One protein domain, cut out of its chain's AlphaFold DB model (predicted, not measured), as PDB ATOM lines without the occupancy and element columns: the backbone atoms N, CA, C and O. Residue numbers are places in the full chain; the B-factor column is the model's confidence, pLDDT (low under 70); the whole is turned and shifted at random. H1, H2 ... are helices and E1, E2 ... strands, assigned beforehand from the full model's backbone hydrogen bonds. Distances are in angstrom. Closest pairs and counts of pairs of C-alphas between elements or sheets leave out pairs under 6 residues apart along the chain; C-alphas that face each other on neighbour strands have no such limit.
ATOM      1  N   VAL A 611     -43.828   4.789  45.889       91.94
ATOM      2  CA  VAL A 611     -44.443   3.647  45.206       91.94
ATOM      3  C   VAL A 611     -44.156   2.375  45.999       91.94
ATOM      4  O   VAL A 611     -43.012   2.054  46.286       91.94
ATOM      5  N   ILE A 612     -45.206   1.648  46.371       93.88
ATOM      6  CA  ILE A 612     -45.125   0.385  47.113       93.88
ATOM      7  C   ILE A 612     -44.903  -0.776  46.142       93.88
ATOM      8  O   ILE A 612     -44.102  -1.671  46.397       93.88
ATOM      9  N   SER A 613     -45.656  -0.786  45.041       92.88
ATOM     10  CA  SER A 613     -45.669  -1.879  44.064       92.88
ATOM     11  C   SER A 613     -46.296  -1.418  42.752       92.88
ATOM     12  O   SER A 613     -47.055  -0.447  42.750       92.88
ATOM     13  N   GLY A 614     -46.036  -2.144  41.667       91.62
ATOM     14  CA  GLY A 614     -46.761  -1.981  40.413       91.62
ATOM     15  C   GLY A 614     -46.976  -3.303  39.685       91.62
ATOM     16  O   GLY A 614     -46.301  -4.295  39.964       91.62
ATOM     17  N   SER A 615     -47.949  -3.312  38.781       92.19
ATOM     18  CA  SER A 615     -48.300  -4.427  37.912       92.19
ATOM     19  C   SER A 615     -48.600  -3.939  36.499       92.19
ATOM     20  O   SER A 615     -49.200  -2.889  36.280       92.19
ATOM     21  N   LEU A 616     -48.173  -4.731  35.519       91.25
ATOM     22  CA  LEU A 616     -48.593  -4.598  34.131       91.25
ATOM     23  C   LEU A 616     -49.827  -5.477  33.956       91.25
ATOM     24  O   LEU A 616     -49.684  -6.690  34.010       91.25
ATOM     25  N   ASP A 617     -51.020  -4.915  33.810       89.00
ATOM     26  CA  ASP A 617     -52.278  -5.671  33.822       89.00
ATOM     27  C   ASP A 617     -52.615  -6.260  32.447       89.00
ATOM     28  O   ASP A 617     -53.024  -7.420  32.361       89.00
ATOM     29  N   THR A 618     -52.381  -5.494  31.377       86.06
ATOM     30  CA  THR A 618     -52.461  -5.948  29.975       86.06
ATOM     31  C   THR A 618     -51.085  -5.863  29.312       86.06
ATOM     32  O   THR A 618     -50.197  -5.211  29.838       86.06
ATOM     33  N   CYS A 619     -50.877  -6.551  28.183       82.44
ATOM     34  CA  CYS A 619     -49.561  -6.729  27.538       82.44
ATOM     35  C   CYS A 619     -48.574  -7.653  28.288       82.44
ATOM     36  O   CYS A 619     -47.409  -7.728  27.927       82.44
ATOM     37  N   LYS A 620     -49.007  -8.426  29.297       78.88
ATOM     38  CA  LYS A 620     -48.128  -9.406  29.982       78.88
ATOM     39  C   LYS A 620     -47.510 -10.430  29.021       78.88
ATOM     40  O   LYS A 620     -46.366 -10.840  29.190       78.88
ATOM     41  N   THR A 621     -48.276 -10.835  28.014       76.12
ATOM     42  CA  THR A 621     -47.903 -11.814  26.991       76.12
ATOM     43  C   THR A 621     -48.133 -11.228  25.607       76.12
ATOM     44  O   THR A 621     -48.968 -10.334  25.451       76.12
ATOM     45  N   ILE A 622     -47.449 -11.778  24.604       70.88
ATOM     46  CA  ILE A 622     -47.651 -11.421  23.198       70.88
ATOM     47  C   ILE A 622     -49.127 -11.677  22.849       70.88
ATOM     48  O   ILE A 622     -49.586 -12.817  22.980       70.88
ATOM     49  N   PRO A 623     -49.902 -10.657  22.441       69.69
ATOM     50  CA  PRO A 623     -51.278 -10.869  22.021       69.69
ATOM     51  C   PRO A 623     -51.319 -11.745  20.768       69.69
ATOM     52  O   PRO A 623     -50.568 -11.512  19.824       69.69
ATOM     53  N   THR A 624     -52.241 -12.708  20.721       73.69
ATOM     54  CA  THR A 624     -52.482 -13.533  19.522       73.69
ATOM     55  C   THR A 624     -52.946 -12.707  18.320       73.69
ATOM     56  O   THR A 624     -52.788 -13.134  17.183       73.69
ATOM     57  N   ASP A 625     -53.517 -11.526  18.574       76.88
ATOM     58  CA  ASP A 625     -53.889 -10.533  17.568       76.88
ATOM     59  C   ASP A 625     -53.405  -9.143  18.028       76.88
ATOM     60  O   ASP A 625     -54.090  -8.473  18.813       76.88
ATOM     61  N   PRO A 626     -52.203  -8.715  17.602       67.94
ATOM     62  CA  PRO A 626     -51.611  -7.443  18.008       67.94
ATOM     63  C   PRO A 626     -52.492  -6.225  17.713       67.94
ATOM     64  O   PRO A 626     -52.456  -5.269  18.483       67.94
ATOM     65  N   ALA A 627     -53.320  -6.281  16.662       70.69
ATOM     66  CA  ALA A 627     -54.213  -5.190  16.268       70.69
ATOM     67  C   ALA A 627     -55.372  -4.965  17.257       70.69
ATOM     68  O   ALA A 627     -56.004  -3.910  17.230       70.69
ATOM     69  N   LYS A 628     -55.651  -5.930  18.147       75.75
ATOM     70  CA  LYS A 628     -56.706  -5.827  19.170       75.75
ATOM     71  C   LYS A 628     -56.228  -5.268  20.512       75.75
ATOM     72  O   LYS A 628     -57.067  -4.963  21.356       75.75
ATOM     73  N   VAL A 629     -54.918  -5.131  20.728       79.62
ATOM     74  CA  VAL A 629     -54.345  -4.577  21.966       79.62
ATOM     75  C   VAL A 629     -53.577  -3.309  21.622       79.62
ATOM     76  O   VAL A 629     -52.388  -3.352  21.317       79.62
ATOM     77  N   THR A 630     -54.279  -2.181  21.652       86.31
ATOM     78  CA  THR A 630     -53.732  -0.863  21.299       86.31
ATOM     79  C   THR A 630     -53.155  -0.109  22.501       86.31
ATOM     80  O   THR A 630     -52.379   0.828  22.315       86.31
ATOM     81  N   THR A 631     -53.474  -0.527  23.732       89.88
ATOM     82  CA  THR A 631     -52.955   0.058  24.977       89.88
ATOM     83  C   THR A 631     -52.499  -1.013  25.973       89.88
ATOM     84  O   THR A 631     -53.064  -2.107  26.065       89.88
ATOM     85  N   CYS A 632     -51.466  -0.679  26.743       89.75
ATOM     86  CA  CYS A 632     -51.009  -1.419  27.908       89.75
ATOM     87  C   CYS A 632     -51.486  -0.714  29.177       89.75
ATOM     88  O   CYS A 632     -51.281   0.486  29.363       89.75
ATOM     89  N   LYS A 633     -52.136  -1.475  30.051       93.94
ATOM     90  CA  LYS A 633     -52.706  -1.015  31.308       93.94
ATOM     91  C   LYS A 633     -51.720  -1.298  32.428       93.94
ATOM     92  O   LYS A 633     -51.326  -2.446  32.620       93.94
ATOM     93  N   LEU A 634     -51.333  -0.261  33.156       93.62
ATOM     94  CA  LEU A 634     -50.453  -0.351  34.313       93.62
ATOM     95  C   LEU A 634     -51.235   0.027  35.565       93.62
ATOM     96  O   LEU A 634     -52.037   0.957  35.532       93.62
ATOM     97  N   THR A 635     -50.939  -0.643  36.671       95.38
ATOM     98  CA  THR A 635     -51.458  -0.300  37.993       95.38
ATOM     99  C   THR A 635     -50.300  -0.153  38.969       95.38
ATOM    100  O   THR A 635     -49.346  -0.925  38.933       95.38
ATOM    101  N   ALA A 636     -50.350   0.844  39.847       95.69
ATOM    102  CA  ALA A 636     -49.382   1.017  40.918       95.69
ATOM    103  C   ALA A 636     -50.057   1.405  42.227       95.69
ATOM    104  O   ALA A 636     -50.961   2.239  42.263       95.69
ATOM    105  N   LYS A 637     -49.559   0.831  43.321       97.00
ATOM    106  CA  LYS A 637     -49.906   1.246  44.679       97.00
ATOM    107  C   LYS A 637     -48.823   2.159  45.205       97.00
ATOM    108  O   LYS A 637     -47.644   1.820  45.110       97.00
ATOM    109  N   PHE A 638     -49.209   3.280  45.789       95.81
ATOM    110  CA  PHE A 638     -48.275   4.249  46.347       95.81
ATOM    111  C   PHE A 638     -48.841   4.890  47.605       95.81
ATOM    112  O   PHE A 638     -50.055   4.938  47.809       95.81
ATOM    113  N   THR A 639     -47.952   5.392  48.450       94.19
ATOM    114  CA  THR A 639     -48.314   6.231  49.580       94.19
ATOM    115  C   THR A 639     -47.960   7.685  49.330       94.19
ATOM    116  O   THR A 639     -47.034   7.998  48.589       94.19
ATOM    117  N   THR A 640     -48.708   8.600  49.932       89.00
ATOM    118  CA  THR A 640     -48.390  10.031  49.930       89.00
ATOM    119  C   THR A 640     -49.104  10.714  51.093       89.00
ATOM    120  O   THR A 640     -50.079  10.188  51.634       89.00
ATOM    121  N   LYS A 641     -48.629  11.894  51.491       84.44
ATOM    122  CA  LYS A 641     -49.326  12.760  52.450       84.44
ATOM    123  C   LYS A 641     -50.434  13.596  51.784       84.44
ATOM    124  O   LYS A 641     -51.184  14.283  52.482       84.44
ATOM    125  N   ASN A 642     -50.596  13.518  50.456       85.06
ATOM    126  CA  ASN A 642     -51.754  14.085  49.752       85.06
ATOM    127  C   ASN A 642     -53.053  13.394  50.203       85.06
ATOM    128  O   ASN A 642     -53.150  12.166  50.229       85.06
ATOM    129  N   THR A 643     -54.055  14.188  50.572       83.00
ATOM    130  CA  THR A 643     -55.361  13.738  51.067       83.00
ATOM    131  C   THR A 643     -56.291  13.319  49.922       83.00
ATOM    132  O   THR A 643     -56.123  13.780  48.791       83.00
ATOM    133  N   PRO A 644     -57.344  12.517  50.181       86.06
ATOM    134  CA  PRO A 644     -58.263  12.085  49.127       86.06
ATOM    135  C   PRO A 644     -58.989  13.242  48.432       86.06
ATOM    136  O   PRO A 644     -59.385  13.117  47.277       86.06
ATOM    137  N   THR A 645     -59.178  14.367  49.126       78.12
ATOM    138  CA  THR A 645     -59.769  15.580  48.549       78.12
ATOM    139  C   THR A 645     -58.802  16.269  47.590       78.12
ATOM    140  O   THR A 645     -59.219  16.665  46.508       78.12
ATOM    141  N   GLU A 646     -57.520  16.363  47.949       78.19
ATOM    142  CA  GLU A 646     -56.469  16.936  47.093       78.19
ATOM    143  C   GLU A 646     -56.277  16.101  45.824       78.19
ATOM    144  O   GLU A 646     -56.273  16.638  44.721       78.19
ATOM    145  N   MET A 647     -56.244  14.774  45.969       87.06
ATOM    146  CA  MET A 647     -56.047  13.842  44.854       87.06
ATOM    147  C   MET A 647     -57.138  13.922  43.778       87.06
ATOM    148  O   MET A 647     -56.882  13.558  42.637       87.06
ATOM    149  N   LYS A 648     -58.338  14.431  44.098       85.50
ATOM    150  CA  LYS A 648     -59.393  14.688  43.098       85.50
ATOM    151  C   LYS A 648     -59.060  15.852  42.164       85.50
ATOM    152  O   LYS A 648     -59.582  15.896  41.057       85.50
ATOM    153  N   GLY A 649     -58.253  16.803  42.632       82.19
ATOM    154  CA  GLY A 649     -57.787  17.949  41.853       82.19
ATOM    155  C   GLY A 649     -56.438  17.716  41.175       82.19
ATOM    156  O   GLY A 649     -55.972  18.602  40.464       82.19
ATOM    157  N   TYR A 650     -55.805  16.563  41.403       89.12
ATOM    158  CA  TYR A 650     -54.492  16.239  40.857       89.12
ATOM    159  C   TYR A 650     -54.594  15.299  39.661       89.12
ATOM    160  O   TYR A 650     -55.404  14.374  39.628       89.12
ATOM    161  N   THR A 651     -53.699  15.501  38.702       90.06
ATOM    162  CA  THR A 651     -53.423  14.522  37.656       90.06
ATOM    163  C   THR A 651     -52.424  13.521  38.207       90.06
ATOM    164  O   THR A 651     -51.308  13.886  38.578       90.06
ATOM    165  N   VAL A 652     -52.818  12.255  38.260       92.75
ATOM    166  CA  VAL A 652     -51.981  11.173  38.778       92.75
ATOM    167  C   VAL A 652     -51.878  10.102  37.720       92.75
ATOM    168  O   VAL A 652     -52.892   9.672  37.174       92.75
ATOM    169  N   THR A 653     -50.662   9.668  37.428       93.06
ATOM    170  CA  THR A 653     -50.418   8.667  36.392       93.06
ATOM    171  C   THR A 653     -49.411   7.636  36.860       93.06
ATOM    172  O   THR A 653     -48.550   7.925  37.691       93.06
ATOM    173  N   VAL A 654     -49.504   6.435  36.296       91.94
ATOM    174  CA  VAL A 654     -48.432   5.442  36.323       91.94
ATOM    175  C   VAL A 654     -47.932   5.195  34.904       91.94
ATOM    176  O   VAL A 654     -48.714   5.004  33.975       91.94
ATOM    177  N   SER A 655     -46.615   5.194  34.732       89.19
ATOM    178  CA  SER A 655     -45.943   4.957  33.451       89.19
ATOM    179  C   SER A 655     -44.771   3.995  33.612       89.19
ATOM    180  O   SER A 655     -44.171   3.959  34.690       89.19
ATOM    181  N   PRO A 656     -44.384   3.253  32.561       85.31
ATOM    182  CA  PRO A 656     -43.125   2.528  32.586       85.31
ATOM    183  C   PRO A 656     -41.948   3.512  32.537       85.31
ATOM    184  O   PRO A 656     -42.022   4.574  31.910       85.31
ATOM    185  N   ILE A 657     -40.842   3.125  33.158       80.56
ATOM    186  CA  ILE A 657     -39.519   3.700  32.920       80.56
ATOM    187  C   ILE A 657     -38.517   2.553  32.801       80.56
ATOM    188  O   ILE A 657     -38.664   1.552  33.500       80.56
ATOM    189  N   SER A 658     -37.507   2.666  31.944       73.06
ATOM    190  CA  SER A 658     -36.477   1.623  31.842       73.06
ATOM    191  C   SER A 658     -35.760   1.411  33.187       73.06
ATOM    192  O   SER A 658     -35.462   2.374  33.892       73.06
ATOM    193  N   ALA A 659     -35.507   0.150  33.554       63.03
ATOM    194  CA  ALA A 659     -34.863  -0.240  34.813       63.03
ATOM    195  C   ALA A 659     -33.325  -0.292  34.734       63.03
ATOM    196  O   ALA A 659     -32.681  -0.653  35.715       63.03
ATOM    197  N   THR A 660     -32.725   0.009  33.581       57.56
ATOM    198  CA  THR A 660     -31.265  -0.001  33.419       57.56
ATOM    199  C   THR A 660     -30.660   1.339  33.838       57.56
ATOM    200  O   THR A 660     -30.975   2.363  33.234       57.56
ATOM    201  N   ASP A 661     -29.730   1.319  34.798       44.41
ATOM    202  CA  ASP A 661     -29.026   2.493  35.357       44.41
ATOM    203  C   ASP A 661     -28.178   3.297  34.341       44.41
ATOM    204  O   ASP A 661     -27.637   4.352  34.667       44.41
ATOM    205  N   ASN A 662     -28.088   2.842  33.088       42.84
ATOM    206  CA  ASN A 662     -27.419   3.540  31.996       42.84
ATOM    207  C   ASN A 662     -28.455   4.105  31.022       42.84
ATOM    208  O   ASN A 662     -28.783   3.467  30.023       42.84
ATOM    209  N   GLY A 663     -28.949   5.317  31.280       39.75
ATOM    210  CA  GLY A 663     -29.803   6.083  30.363       39.75
ATOM    211  C   GLY A 663     -29.117   6.498  29.047       39.75
ATOM    212  O   GLY A 663     -29.198   7.663  28.669       39.75
ATOM    213  N   SER A 664     -28.422   5.586  28.360       37.31
ATOM    214  CA  SER A 664     -27.575   5.863  27.196       37.31
ATOM    215  C   SER A 664     -28.027   5.231  25.873       37.31
ATOM    216  O   SER A 664     -27.366   5.469  24.865       37.31
ATOM    217  N   HIS A 665     -29.149   4.505  25.792       41.41
ATOM    218  CA  HIS A 665     -29.647   3.980  24.505       41.41
ATOM    219  C   HIS A 665     -31.117   4.345  24.272       41.41
ATOM    220  O   HIS A 665     -31.961   4.170  25.139       41.41
ATOM    221  N   CYS A 666     -31.367   4.970  23.124       51.25
ATOM    222  CA  CYS A 666     -32.064   6.252  23.013       51.25
ATOM    223  C   CYS A 666     -33.082   6.255  21.852       51.25
ATOM    224  O   CYS A 666     -32.953   5.472  20.915       51.25
ATOM    225  N   GLN A 667     -34.019   7.215  21.818       41.91
ATOM    226  CA  GLN A 667     -34.738   7.540  20.573       41.91
ATOM    227  C   GLN A 667     -33.761   8.133  19.543       41.91
ATOM    228  O   GLN A 667     -33.140   9.169  19.796       41.91
ATOM    229  N   TYR A 668     -33.648   7.502  18.370       40.41
ATOM    230  CA  TYR A 668     -32.937   8.055  17.215       40.41
ATOM    231  C   TYR A 668     -33.847   9.046  16.473       40.41
ATOM    232  O   TYR A 668     -34.772   8.648  15.763       40.41
ATOM    233  N   LEU A 669     -33.597  10.348  16.628       47.56
ATOM    234  CA  LEU A 669     -34.292  11.381  15.862       47.56
ATOM    235  C   LEU A 669     -33.521  11.650  14.566       47.56
ATOM    236  O   LEU A 669     -32.472  12.295  14.569       47.56
ATOM    237  N   LYS A 670     -34.038  11.160  13.435       39.59
ATOM    238  CA  LYS A 670     -33.430  11.393  12.118       39.59
ATOM    239  C   LYS A 670     -33.763  12.805  11.613       39.59
ATOM    240  O   LYS A 670     -34.776  13.012  10.948       39.59
ATOM    241  N   GLY A 671     -32.914  13.784  11.924       48.31
ATOM    242  CA  GLY A 671     -32.951  15.122  11.323       48.31
ATOM    243  C   GLY A 671     -32.180  15.178   9.998       48.31
ATOM    244  O   GLY A 671     -31.237  14.419   9.795       48.31
ATOM    245  N   LYS A 672     -32.533  16.105   9.091       47.56
ATOM    246  CA  LYS A 672     -31.847  16.262   7.788       47.56
ATOM    247  C   LYS A 672     -30.335  16.539   7.904       47.56
ATOM    248  O   LYS A 672     -29.646  16.239   6.942       47.56
ATOM    249  N   ASN A 673     -29.835  17.061   9.037       42.09
ATOM    250  CA  ASN A 673     -28.431  17.479   9.208       42.09
ATOM    251  C   ASN A 673     -27.786  17.153  10.581       42.09
ATOM    252  O   ASN A 673     -26.694  17.646  10.854       42.09
ATOM    253  N   SER A 674     -28.393  16.341  11.454       41.22
ATOM    254  CA  SER A 674     -27.706  15.851  12.666       41.22
ATOM    255  C   SER A 674     -28.374  14.613  13.266       41.22
ATOM    256  O   SER A 674     -29.601  14.515  13.331       41.22
ATOM    257  N   ASN A 675     -27.539  13.672  13.717       40.25
ATOM    258  CA  ASN A 675     -27.936  12.533  14.539       40.25
ATOM    259  C   ASN A 675     -27.957  13.002  16.000       40.25
ATOM    260  O   ASN A 675     -26.889  13.230  16.568       40.25
ATOM    261  N   ILE A 676     -29.135  13.180  16.601       42.31
ATOM    262  CA  ILE A 676     -29.258  13.579  18.011       42.31
ATOM    263  C   ILE A 676     -30.034  12.497  18.762       42.31
ATOM    264  O   ILE A 676     -31.101  12.067  18.323       42.31
ATOM    265  N   TRP A 677     -29.484  12.073  19.896       39.91
ATOM    266  CA  TRP A 677     -30.102  11.135  20.825       39.91
ATOM    267  C   TRP A 677     -30.769  11.919  21.971       39.91
ATOM    268  O   TRP A 677     -30.111  12.747  22.602       39.91
ATOM    269  N   ALA A 678     -32.063  11.696  22.229       40.94
ATOM    270  CA  ALA A 678     -32.796  12.309  23.347       40.94
ATOM    271  C   ALA A 678     -32.857  11.367  24.569       40.94
ATOM    272  O   ALA A 678     -32.969  10.151  24.405       40.94
ATOM    273  N   GLY A 679     -32.774  11.927  25.784       41.94
ATOM    274  CA  GLY A 679     -32.708  11.175  27.048       41.94
ATOM    275  C   GLY A 679     -33.984  10.388  27.382       41.94
ATOM    276  O   GLY A 679     -35.097  10.852  27.129       41.94
ATOM    277  N   CYS A 680     -33.819   9.199  27.971       49.88
ATOM    278  CA  CYS A 680     -34.903   8.271  28.310       49.88
ATOM    279  C   CYS A 680     -35.670   8.728  29.561       49.88
ATOM    280  O   CYS A 680     -35.321   8.371  30.685       49.88
ATOM    281  N   GLY A 681     -36.712   9.537  29.370       52.69
ATOM    282  CA  GLY A 681     -37.699   9.834  30.408       52.69
ATOM    283  C   GLY A 681     -38.814   8.787  30.464       52.69
ATOM    284  O   GLY A 681     -39.036   8.047  29.507       52.69
ATOM    285  N   ALA A 682     -39.545   8.751  31.583       54.91
ATOM    286  CA  ALA A 682     -40.853   8.102  31.662       54.91
ATOM    287  C   ALA A 682     -41.768   8.560  30.505       54.91
ATOM    288  O   ALA A 682     -41.605   9.671  29.991       54.91
ATOM    289  N   VAL A 683     -42.743   7.729  30.114       59.84
ATOM    290  CA  VAL A 683     -43.731   8.112  29.088       59.84
ATOM    291  C   VAL A 683     -44.337   9.468  29.444       59.84
ATOM    292  O   VAL A 683     -44.829   9.656  30.558       59.84
ATOM    293  N   ALA A 684     -44.295  10.414  28.499       55.66
ATOM    294  CA  ALA A 684     -44.830  11.750  28.715       55.66
ATOM    295  C   ALA A 684     -46.296  11.654  29.186       55.66
ATOM    296  O   ALA A 684     -47.083  10.965  28.532       55.66
ATOM    297  N   PRO A 685     -46.699  12.356  30.264       56.62
ATOM    298  CA  PRO A 685     -48.059  12.266  30.802       56.62
ATOM    299  C   PRO A 685     -49.163  12.542  29.774       56.62
ATOM    300  O   PRO A 685     -50.252  11.994  29.881       56.62
ATOM    301  N   THR A 686     -48.870  13.339  28.743       57.91
ATOM    302  CA  THR A 686     -49.771  13.639  27.617       57.91
ATOM    303  C   THR A 686     -50.113  12.428  26.748       57.91
ATOM    304  O   THR A 686     -51.099  12.466  26.021       57.91
ATOM    305  N   SER A 687     -49.307  11.368  26.803       71.19
ATOM    306  CA  SER A 687     -49.546  10.107  26.093       71.19
ATOM    307  C   SER A 687     -50.275   9.079  26.962       71.19
ATOM    308  O   SER A 687     -50.564   7.988  26.489       71.19
ATOM    309  N   ILE A 688     -50.559   9.401  28.227       81.81
ATOM    310  CA  ILE A 688     -51.225   8.510  29.176       81.81
ATOM    311  C   ILE A 688     -52.711   8.860  29.218       81.81
ATOM    312  O   ILE A 688     -53.091  10.021  29.357       81.81
ATOM    313  N   THR A 689     -53.560   7.846  29.122       84.38
ATOM    314  CA  THR A 689     -55.019   7.987  29.090       84.38
ATOM    315  C   THR A 689     -55.668   7.140  30.179       84.38
ATOM    316  O   THR A 689     -55.014   6.305  30.804       84.38
ATOM    317  N   ASN A 690     -56.956   7.386  30.444       87.94
ATOM    318  CA  ASN A 690     -57.781   6.591  31.361       87.94
ATOM    319  C   ASN A 690     -57.176   6.391  32.762       87.94
ATOM    320  O   ASN A 690     -57.374   5.358  33.403       87.94
ATOM    321  N   SER A 691     -56.449   7.402  33.249       90.62
ATOM    322  CA  SER A 691     -55.865   7.371  34.582       90.62
ATOM    323  C   SER A 691     -56.943   7.495  35.653       90.62
ATOM    324  O   SER A 691     -57.676   8.482  35.699       90.62
ATOM    325  N   THR A 692     -57.032   6.500  36.530       94.88
ATOM    326  CA  THR A 692     -57.982   6.459  37.645       94.88
ATOM    327  C   THR A 692     -57.234   6.238  38.947       94.88
ATOM    328  O   THR A 692     -56.328   5.412  39.013       94.88
ATOM    329  N   VAL A 693     -57.599   6.992  39.986       95.75
ATOM    330  CA  VAL A 693     -56.990   6.889  41.317       95.75
ATOM    331  C   VAL A 693     -58.047   6.500  42.328       95.75
ATOM    332  O   VAL A 693     -59.084   7.155  42.434       95.75
ATOM    333  N   THR A 694     -57.748   5.478  43.118       96.12
ATOM    334  CA  THR A 694     -58.614   5.000  44.191       96.12
ATOM    335  C   THR A 694     -57.873   5.078  45.517       96.12
ATOM    336  O   THR A 694     -56.753   4.590  45.649       96.12
ATOM    337  N   ASN A 695     -58.495   5.695  46.523       95.00
ATOM    338  CA  ASN A 695     -57.992   5.640  47.893       95.00
ATOM    339  C   ASN A 695     -58.235   4.238  48.468       95.00
ATOM    340  O   ASN A 695     -59.380   3.797  48.520       95.00
ATOM    341  N   LEU A 696     -57.176   3.560  48.911       94.00
ATOM    342  CA  LEU A 696     -57.270   2.224  49.498       94.00
ATOM    343  C   LEU A 696     -57.384   2.272  51.024       94.00
ATOM    344  O   LEU A 696     -58.130   1.489  51.607       94.00
ATOM    345  N   SER A 697     -56.603   3.135  51.686       90.38
ATOM    346  CA  SER A 697     -56.553   3.214  53.154       90.38
ATOM    347  C   SER A 697     -55.855   4.481  53.663       90.38
ATOM    348  O   SER A 697     -55.158   5.170  52.918       90.38
ATOM    349  N   GLY A 698     -56.010   4.756  54.961       80.69
ATOM    350  CA  GLY A 698     -55.374   5.866  55.671       80.69
ATOM    351  C   GLY A 698     -56.365   6.931  56.176       80.69
ATOM    352  O   GLY A 698     -57.565   6.832  55.906       80.69
ATOM    353  N   PRO A 699     -55.869   7.947  56.907       64.69
ATOM    354  CA  PRO A 699     -54.450   8.173  57.168       64.69
ATOM    355  C   PRO A 699     -53.897   7.286  58.294       64.69
ATOM    356  O   PRO A 699     -54.526   7.135  59.338       64.69
ATOM    357  N   THR A 700     -52.678   6.784  58.101       72.12
ATOM    358  CA  THR A 700     -51.810   6.268  59.174       72.12
ATOM    359  C   THR A 700     -50.596   7.189  59.226       72.12
ATOM    360  O   THR A 700     -49.936   7.367  58.207       72.12
ATOM    361  N   ASP A 701     -50.350   7.850  60.360       68.50
ATOM    362  CA  ASP A 701     -49.272   8.846  60.526       68.50
ATOM    363  C   ASP A 701     -49.274   9.961  59.458       68.50
ATOM    364  O   ASP A 701     -48.240  10.414  58.968       68.50
ATOM    365  N   GLY A 702     -50.474  10.395  59.056       67.81
ATOM    366  CA  GLY A 702     -50.662  11.431  58.033       67.81
ATOM    367  C   GLY A 702     -50.413  10.963  56.596       67.81
ATOM    368  O   GLY A 702     -50.449  11.783  55.682       67.81
ATOM    369  N   VAL A 703     -50.190   9.664  56.381       79.69
ATOM    370  CA  VAL A 703     -49.930   9.062  55.072       79.69
ATOM    371  C   VAL A 703     -51.142   8.247  54.612       79.69
ATOM    372  O   VAL A 703     -51.686   7.430  55.357       79.69
ATOM    373  N   TYR A 704     -51.557   8.462  53.367       89.75
ATOM    374  CA  TYR A 704     -52.624   7.731  52.685       89.75
ATOM    375  C   TYR A 704     -52.030   6.748  51.682       89.75
ATOM    376  O   TYR A 704     -50.959   6.997  51.130       89.75
ATOM    377  N   THR A 705     -52.739   5.652  51.422       95.75
ATOM    378  CA  THR A 705     -52.370   4.668  50.399       95.75
ATOM    379  C   THR A 705     -53.379   4.706  49.263       95.75
ATOM    380  O   THR A 705     -54.574   4.522  49.490       95.75
ATOM    381  N   TYR A 706     -52.887   4.869  48.041       97.38
ATOM    382  CA  TYR A 706     -53.684   4.917  46.822       97.38
ATOM    383  C   TYR A 706     -53.283   3.809  45.855       97.38
ATOM    384  O   TYR A 706     -52.164   3.295  45.892       97.38
ATOM    385  N   GLU A 707     -54.202   3.488  44.956       97.38
ATOM    386  CA  GLU A 707     -53.954   2.754  43.723       97.38
ATOM    387  C   GLU A 707     -54.205   3.696  42.552       97.38
ATOM    388  O   GLU A 707     -55.247   4.347  42.506       97.38
ATOM    389  N   VAL A 708     -53.253   3.792  41.629       96.75
ATOM    390  CA  VAL A 708     -53.446   4.447  40.337       96.75
ATOM    391  C   VAL A 708     -53.381   3.403  39.240       96.75
ATOM    392  O   VAL A 708     -52.486   2.562  39.228       96.75
ATOM    393  N   THR A 709     -54.307   3.492  38.301       96.56
ATOM    394  CA  THR A 709     -54.327   2.692  37.084       96.56
ATOM    395  C   THR A 709     -54.289   3.634  35.897       96.56
ATOM    396  O   THR A 709     -55.079   4.569  35.866       96.56
ATOM    397  N   SER A 710     -53.415   3.386  34.925       95.25
ATOM    398  CA  SER A 710     -53.250   4.203  33.721       95.25
ATOM    399  C   SER A 710     -53.160   3.333  32.470       95.25
ATOM    400  O   SER A 710     -52.655   2.211  32.520       95.25
ATOM    401  N   GLU A 711     -53.603   3.864  31.334       93.94
ATOM    402  CA  GLU A 711     -53.446   3.234  30.024       93.94
ATOM    403  C   GLU A 711     -52.428   3.996  29.179       93.94
ATOM    404  O   GLU A 711     -52.513   5.213  28.999       93.94
ATOM    405  N   VAL A 712     -51.465   3.260  28.637       88.50
ATOM    406  CA  VAL A 712     -50.391   3.776  27.789       88.50
ATOM    407  C   VAL A 712     -50.523   3.138  26.407       88.50
ATOM    408  O   VAL A 712     -50.679   1.920  26.342       88.50
ATOM    409  N   PRO A 713     -50.453   3.891  25.295       88.75
ATOM    410  CA  PRO A 713     -50.403   3.315  23.957       88.75
ATOM    411  C   PRO A 713     -49.326   2.239  23.869       88.75
ATOM    412  O   PRO A 713     -48.196   2.448  24.316       88.75
ATOM    413  N   ARG A 714     -49.680   1.076  23.318       84.62
ATOM    414  CA  ARG A 714     -48.809  -0.103  23.326       84.62
ATOM    415  C   ARG A 714     -47.455   0.186  22.682       84.62
ATOM    416  O   ARG A 714     -46.437  -0.123  23.286       84.62
ATOM    417  N   ASP A 715     -47.443   0.852  21.533       78.56
ATOM    418  CA  ASP A 715     -46.206   1.202  20.825       78.56
ATOM    419  C   ASP A 715     -45.300   2.101  21.679       78.56
ATOM    420  O   ASP A 715     -44.086   1.920  21.720       78.56
ATOM    421  N   THR A 716     -45.885   3.054  22.412       78.50
ATOM    422  CA  THR A 716     -45.152   3.940  23.328       78.50
ATOM    423  C   THR A 716     -44.623   3.182  24.543       78.50
ATOM    424  O   THR A 716     -43.498   3.424  24.975       78.50
ATOM    425  N   PHE A 717     -45.412   2.254  25.091       82.44
ATOM    426  CA  PHE A 717     -44.981   1.380  26.177       82.44
ATOM    427  C   PHE A 717     -43.799   0.505  25.734       82.44
ATOM    428  O   PHE A 717     -42.757   0.517  26.386       82.44
ATOM    429  N   GLU A 718     -43.939  -0.198  24.606       77.75
ATOM    430  CA  GLU A 718     -42.915  -1.091  24.055       77.75
ATOM    431  C   GLU A 718     -41.622  -0.325  23.745       77.75
ATOM    432  O   GLU A 718     -40.558  -0.765  24.163       77.75
ATOM    433  N   GLN A 719     -41.700   0.874  23.153       72.44
ATOM    434  CA  GLN A 719     -40.529   1.735  22.924       72.44
ATOM    435  C   GLN A 719     -39.729   2.043  24.199       72.44
ATOM    436  O   GLN A 719     -38.500   2.103  24.143       72.44
ATOM    437  N   VAL A 720     -40.406   2.253  25.332       73.38
ATOM    438  CA  VAL A 720     -39.756   2.581  26.610       73.38
ATOM    439  C   VAL A 720     -39.156   1.342  27.269       73.38
ATOM    440  O   VAL A 720     -38.029   1.406  27.755       73.38
ATOM    441  N   VAL A 721     -39.875   0.216  27.287       73.69
ATOM    442  CA  VAL A 721     -39.419  -0.995  27.997       73.69
ATOM    443  C   VAL A 721     -38.408  -1.827  27.203       73.69
ATOM    444  O   VAL A 721     -37.692  -2.624  27.807       73.69
ATOM    445  N   THR A 722     -38.315  -1.632  25.880       66.94
ATOM    446  CA  THR A 722     -37.300  -2.266  25.016       66.94
ATOM    447  C   THR A 722     -36.171  -1.315  24.592       66.94
ATOM    448  O   THR A 722     -35.295  -1.708  23.824       66.94
ATOM    449  N   GLY A 723     -36.161  -0.065  25.080       57.06
ATOM    450  CA  GLY A 723     -35.052   0.876  24.869       57.06
ATOM    451  C   GLY A 723     -34.852   1.328  23.416       57.06
ATOM    452  O   GLY A 723     -33.719   1.422  22.956       57.06
ATOM    453  N   ALA A 724     -35.938   1.604  22.685       49.06
ATOM    454  CA  ALA A 724     -35.919   2.062  21.288       49.06
ATOM    455  C   ALA A 724     -35.167   1.152  20.287       49.06
ATOM    456  O   ALA A 724     -34.742   1.609  19.223       49.06
ATOM    457  N   ILE A 725     -35.074  -0.156  20.547       45.31
ATOM    458  CA  ILE A 725     -34.623  -1.134  19.546       45.31
ATOM    459  C   ILE A 725     -35.827  -1.544  18.685       45.31
ATOM    460  O   ILE A 725     -36.386  -2.624  18.833       45.31
ATOM    461  N   TRP A 726     -36.258  -0.657  17.785       42.53
ATOM    462  CA  TRP A 726     -37.186  -1.015  16.697       42.53
ATOM    463  C   TRP A 726     -36.531  -1.013  15.314       42.53
ATOM    464  O   TRP A 726     -37.215  -1.200  14.313       42.53
ATOM    465  N   GLN A 727     -35.202  -0.878  15.237       38.88
ATOM    466  CA  GLN A 727     -34.441  -1.166  14.021       38.88
ATOM    467  C   GLN A 727     -33.091  -1.808  14.374       38.88
ATOM    468  O   GLN A 727     -32.160  -1.123  14.773       38.88
ATOM    469  N   HIS A 728     -33.031  -3.131  14.181       44.66
ATOM    470  CA  HIS A 728     -31.838  -3.989  14.127       44.66
ATOM    471  C   HIS A 728     -30.983  -4.101  15.396       44.66
ATOM    472  O   HIS A 728     -30.154  -3.235  15.622       44.66
ATOM    473  N   CYS A 729     -31.067  -5.221  16.125       40.97
ATOM    474  CA  CYS A 729     -29.939  -5.751  16.910       40.97
ATOM    475  C   CYS A 729     -30.098  -7.262  17.158       40.97
ATOM    476  O   CYS A 729     -30.894  -7.696  17.989       40.97
ATOM    477  N   THR A 730     -29.295  -8.054  16.452       39.88
ATOM    478  CA  THR A 730     -28.618  -9.226  17.019       39.88
ATOM    479  C   THR A 730     -27.747  -8.768  18.202       39.88
ATOM    480  O   THR A 730     -27.165  -7.689  18.129       39.88
ATOM    481  N   ASP A 731     -27.693  -9.562  19.279       41.66
ATOM    482  CA  ASP A 731     -26.929  -9.359  20.536       41.66
ATOM    483  C   ASP A 731     -27.579  -8.534  21.672       41.66
ATOM    484  O   ASP A 731     -26.904  -8.168  22.640       41.66
ATOM    485  N   SER A 732     -28.901  -8.302  21.654       42.47
ATOM    486  CA  SER A 732     -29.591  -7.750  22.836       42.47
ATOM    487  C   SER A 732     -29.563  -8.748  24.005       42.47
ATOM    488  O   SER A 732     -30.271  -9.752  24.011       42.47
ATOM    489  N   THR A 733     -28.725  -8.473  25.007       44.97
ATOM    490  CA  THR A 733     -28.642  -9.221  26.278       44.97
ATOM    491  C   THR A 733     -29.458  -8.569  27.403       44.97
ATOM    492  O   THR A 733     -29.454  -9.043  28.543       44.97
ATOM    493  N   SER A 734     -30.171  -7.475  27.114       51.31
ATOM    494  CA  SER A 734     -30.939  -6.735  28.112       51.31
ATOM    495  C   SER A 734     -32.282  -7.415  28.369       51.31
ATOM    496  O   SER A 734     -33.177  -7.378  27.532       51.31
ATOM    497  N   LYS A 735     -32.449  -7.995  29.563       58.06
ATOM    498  CA  LYS A 735     -33.765  -8.362  30.111       58.06
ATOM    499  C   LYS A 735     -34.639  -7.105  30.036       58.06
ATOM    500  O   LYS A 735     -34.294  -6.180  30.763       58.06
ATOM    501  N   ASN A 736     -35.669  -7.051  29.174       71.56
ATOM    502  CA  ASN A 736     -36.548  -5.888  28.892       71.56
ATOM    503  C   ASN A 736     -37.210  -5.330  30.169       71.56
ATOM    504  O   ASN A 736     -38.390  -5.553  30.453       71.56
ATOM    505  N   GLY A 737     -36.401  -4.713  31.018       74.19
ATOM    506  CA  GLY A 737     -36.679  -4.453  32.413       74.19
ATOM    507  C   GLY A 737     -37.166  -3.033  32.582       74.19
ATOM    508  O   GLY A 737     -36.557  -2.100  32.064       74.19
ATOM    509  N   PHE A 738     -38.239  -2.855  33.340       81.12
ATOM    510  CA  PHE A 738     -38.812  -1.544  33.598       81.12
ATOM    511  C   PHE A 738     -39.326  -1.426  35.031       81.12
ATOM    512  O   PHE A 738     -39.726  -2.410  35.647       81.12
ATOM    513  N   ASN A 739     -39.330  -0.207  35.555       85.19
ATOM    514  CA  ASN A 739     -39.963   0.153  36.818       85.19
ATOM    515  C   ASN A 739     -41.280   0.886  36.548       85.19
ATOM    516  O   ASN A 739     -41.497   1.442  35.469       85.19
ATOM    517  N   PHE A 740     -42.150   0.924  37.552       89.12
ATOM    518  CA  PHE A 740     -43.356   1.742  37.529       89.12
ATOM    519  C   PHE A 740     -43.035   3.103  38.132       89.12
ATOM    520  O   PHE A 740     -42.636   3.196  39.291       89.12
ATOM    521  N   TYR A 741     -43.210   4.157  37.348       88.00
ATOM    522  CA  TYR A 741     -43.082   5.534  37.801       88.00
ATOM    523  C   TYR A 741     -44.475   6.100  38.061       88.00
ATOM    524  O   TYR A 741     -45.280   6.182  37.135       88.00
ATOM    525  N   VAL A 742     -44.762   6.467  39.310       90.62
ATOM    526  CA  VAL A 742     -45.995   7.182  39.661       90.62
ATOM    527  C   VAL A 742     -45.693   8.666  39.699       90.62
ATOM    528  O   VAL A 742     -44.815   9.086  40.453       90.62
ATOM    529  N   SER A 743     -46.443   9.451  38.930       87.56
ATOM    530  CA  SER A 743     -46.378  10.909  38.953       87.56
ATOM    531  C   SER A 743     -47.666  11.503  39.515       87.56
ATOM    532  O   SER A 743     -48.755  10.983  39.276       87.56
ATOM    533  N   VAL A 744     -47.533  12.582  40.282       87.75
ATOM    534  CA  VAL A 744     -48.630  13.365  40.851       87.75
ATOM    535  C   VAL A 744     -48.390  14.822  40.459       87.75
ATOM    536  O   VAL A 744     -47.286  15.343  40.631       87.75
ATOM    537  N   SER A 745     -49.411  15.476  39.912       84.25
ATOM    538  CA  SER A 745     -49.335  16.860  39.453       84.25
ATOM    539  C   SER A 745     -50.567  17.663  39.841       84.25
ATOM    540  O   SER A 745     -51.692  17.208  39.662       84.25
ATOM    541  N   ASP A 746     -50.353  18.890  40.305       80.44
ATOM    542  CA  ASP A 746     -51.399  19.888  40.562       80.44
ATOM    543  C   ASP A 746     -51.608  20.856  39.377       80.44
ATOM    544  O   ASP A 746     -52.300  21.866  39.503       80.44
ATOM    545  N   GLY A 747     -50.973  20.585  38.230       73.88
ATOM    546  CA  GLY A 747     -50.972  21.457  37.053       73.88
ATOM    547  C   GLY A 747     -49.924  22.576  37.075       73.88
ATOM    548  O   GLY A 747     -49.722  23.223  36.049       73.88
ATOM    549  N   LYS A 748     -49.222  22.797  38.195       65.38
ATOM    550  CA  LYS A 748     -48.084  23.731  38.300       65.38
ATOM    551  C   LYS A 748     -46.760  22.999  38.472       65.38
ATOM    552  O   LYS A 748     -45.743  23.426  37.932       65.38
ATOM    553  N   GLN A 749     -46.776  21.907  39.222       63.62
ATOM    554  CA  GLN A 749     -45.631  21.064  39.511       63.62
ATOM    555  C   GLN A 749     -45.993  19.602  39.248       63.62
ATOM    556  O   GLN A 749     -47.129  19.179  39.451       63.62
ATOM    557  N   THR A 750     -45.007  18.824  38.807       75.00
ATOM    558  CA  THR A 750     -45.106  17.366  38.710       75.00
ATOM    559  C   THR A 750     -43.952  16.762  39.480       75.00
ATOM    560  O   THR A 750     -42.796  17.138  39.291       75.00
ATOM    561  N   ILE A 751     -44.276  15.821  40.349       78.44
ATOM    562  CA  ILE A 751     -43.323  15.047  41.138       78.44
ATOM    563  C   ILE A 751     -43.686  13.577  41.028       78.44
ATOM    564  O   ILE A 751     -44.847  13.225  40.824       78.44
ATOM    565  N   GLY A 752     -42.705  12.700  41.171       83.19
ATOM    566  CA  GLY A 752     -42.962  11.276  41.073       83.19
ATOM    567  C   GLY A 752     -41.857  10.437  41.668       83.19
ATOM    568  O   GLY A 752     -40.786  10.942  42.005       83.19
ATOM    569  N   ALA A 753     -42.137   9.149  41.796       82.12
ATOM    570  CA  ALA A 753     -41.223   8.173  42.362       82.12
ATOM    571  C   ALA A 753     -41.333   6.834  41.639       82.12
ATOM    572  O   ALA A 753     -42.328   6.540  40.974       82.12
ATOM    573  N   LEU A 754     -40.286   6.028  41.792       83.75
ATOM    574  CA  LEU A 754     -40.163   4.709  41.189       83.75
ATOM    575  C   LEU A 754     -40.599   3.611  42.146       83.75
ATOM    576  O   LEU A 754     -40.396   3.711  43.356       83.75
ATOM    577  N   SER A 755     -41.158   2.541  41.586       84.44
ATOM    578  CA  SER A 755     -41.360   1.292  42.308       84.44
ATOM    579  C   SER A 755     -40.022   0.702  42.761       84.44
ATOM    580  O   SER A 755     -39.055   0.729  41.998       84.44
ATOM    581  N   PRO A 756     -39.963   0.099  43.962       78.81
ATOM    582  CA  PRO A 756     -38.759  -0.564  44.460       78.81
ATOM    583  C   PRO A 756     -38.431  -1.847  43.686       78.81
ATOM    584  O   PRO A 756     -37.306  -2.331  43.733       78.81
ATOM    585  N   SER A 757     -39.418  -2.420  42.994       75.75
ATOM    586  CA  SER A 757     -39.278  -3.612  42.160       75.75
ATOM    587  C   SER A 757     -39.350  -3.262  40.678       75.75
ATOM    588  O   SER A 757     -40.230  -2.491  40.276       75.75
ATOM    589  N   SER A 758     -38.508  -3.911  39.877       80.00
ATOM    590  CA  SER A 758     -38.614  -3.939  38.419       80.00
ATOM    591  C   SER A 758     -39.515  -5.079  37.940       80.00
ATOM    592  O   SER A 758     -39.745  -6.070  38.634       80.00
ATOM    593  N   SER A 759     -40.069  -4.919  36.745       82.50
ATOM    594  CA  SER A 759     -40.786  -5.931  35.971       82.50
ATOM    595  C   SER A 759     -40.050  -6.197  34.665       82.50
ATOM    596  O   SER A 759     -39.213  -5.403  34.245       82.50
ATOM    597  N   THR A 760     -40.343  -7.324  34.021       79.62
ATOM    598  CA  THR A 760     -39.738  -7.699  32.737       79.62
ATOM    599  C   THR A 760     -40.828  -7.885  31.695       79.62
ATOM    600  O   THR A 760     -41.837  -8.539  31.960       79.62
ATOM    601  N   TYR A 761     -40.629  -7.293  30.523       79.19
ATOM    602  CA  TYR A 761     -41.474  -7.492  29.356       79.19
ATOM    603  C   TYR A 761     -40.967  -8.673  28.517       79.19
ATOM    604  O   TYR A 761     -39.767  -8.952  28.487       79.19
TER     605      TYR A 761
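Overview. This is residues 611 to 761 of the 771 residues of an uncharacterized protein of Francisella sp. LA112445 (UniProt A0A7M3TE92). Two strongly twisted sheets lie face to face as a sandwich with their strands crossed, four strands, E1, E2, E7 and E6, against three, E3, E8 and E9. H2 packs on both sheets at one end, and a loose hairpin, E4 and E5, reaches away from the sandwich, its residues 670 to 675 sticking out. The printed part has 151 residues with nine named strands and two named helices, in the order E1 E2 H1 E3 E4 E5 E6 E7 H2 E8 E9; each sheet is antiparallel and the class is mostly strand. The whole is compact, with a radius of gyration of the C-alphas of 16.6 A and spans of 51 by 38 by 27 A.

Along the chain. The largest sheet has E1, residues 611 to 616, from C-alpha 611 at (-44.443, 3.647, 45.206); E2, 631 to 640, 27.3 A long; E7, 703 to 713, 31.6 A; and E6, 689 to 700, 30.3 A, which bends by 55 degrees at residue 697. The second has E3, 651 to 658, 22.1 A; E8, 737 to 745, 25.8 A; and E9, 750 to 760, 26.3 A, which bends by 77 degrees at residue 757 and ends at C-alpha 760 (-39.738, -7.699, 32.737). E4 is residues 667 to 670, E5 675 to 678, H1 644 to 647 and H2 714 to 721.

Arrangement. The larger sheet runs E1 E2 E7 E6, with N 615 and O 635 at 2.8 A, N 634 and O 710 at 2.9 A, and N 694 and O 707 at 2.8 A within hydrogen-bond range. The smaller runs E3 E8 E9, with N 653 and O 743 at 3.0 A and N 742 and O 753 at 2.9 A. Their strands stand at 69 degrees. E1 and E9 touch, closest at the C-alphas of Val 611 and Ser 755, 4.8 A; E3 and E7 touch at those of Val 654 and Ser 710, 5.6 A. H2 touches E3, closest at the C-alphas of Ser 658 and Val 721, 5.5 A, and stands up from both sheets. H1 only grazes the larger sheet. In the hairpin E4 and E5, N 669 and O 676 are 3.5 A apart; both strands are apart from E8. Every O i to N i+4 pair of H2 is within hydrogen-bond range; H1 is too short for one, and its single O i to N i+3 pair is not within range.

Size, cuts and confidence. The C-alphas farthest apart, of Asn 673 and Thr 700, are 56.3 A apart. The printed part has no cut. The links E1 to E2 and H2 to E8 are long. The mean pLDDT of the printed part is 73.9; 49 residues are under 70, among them 659 to 686 and 722 to 735.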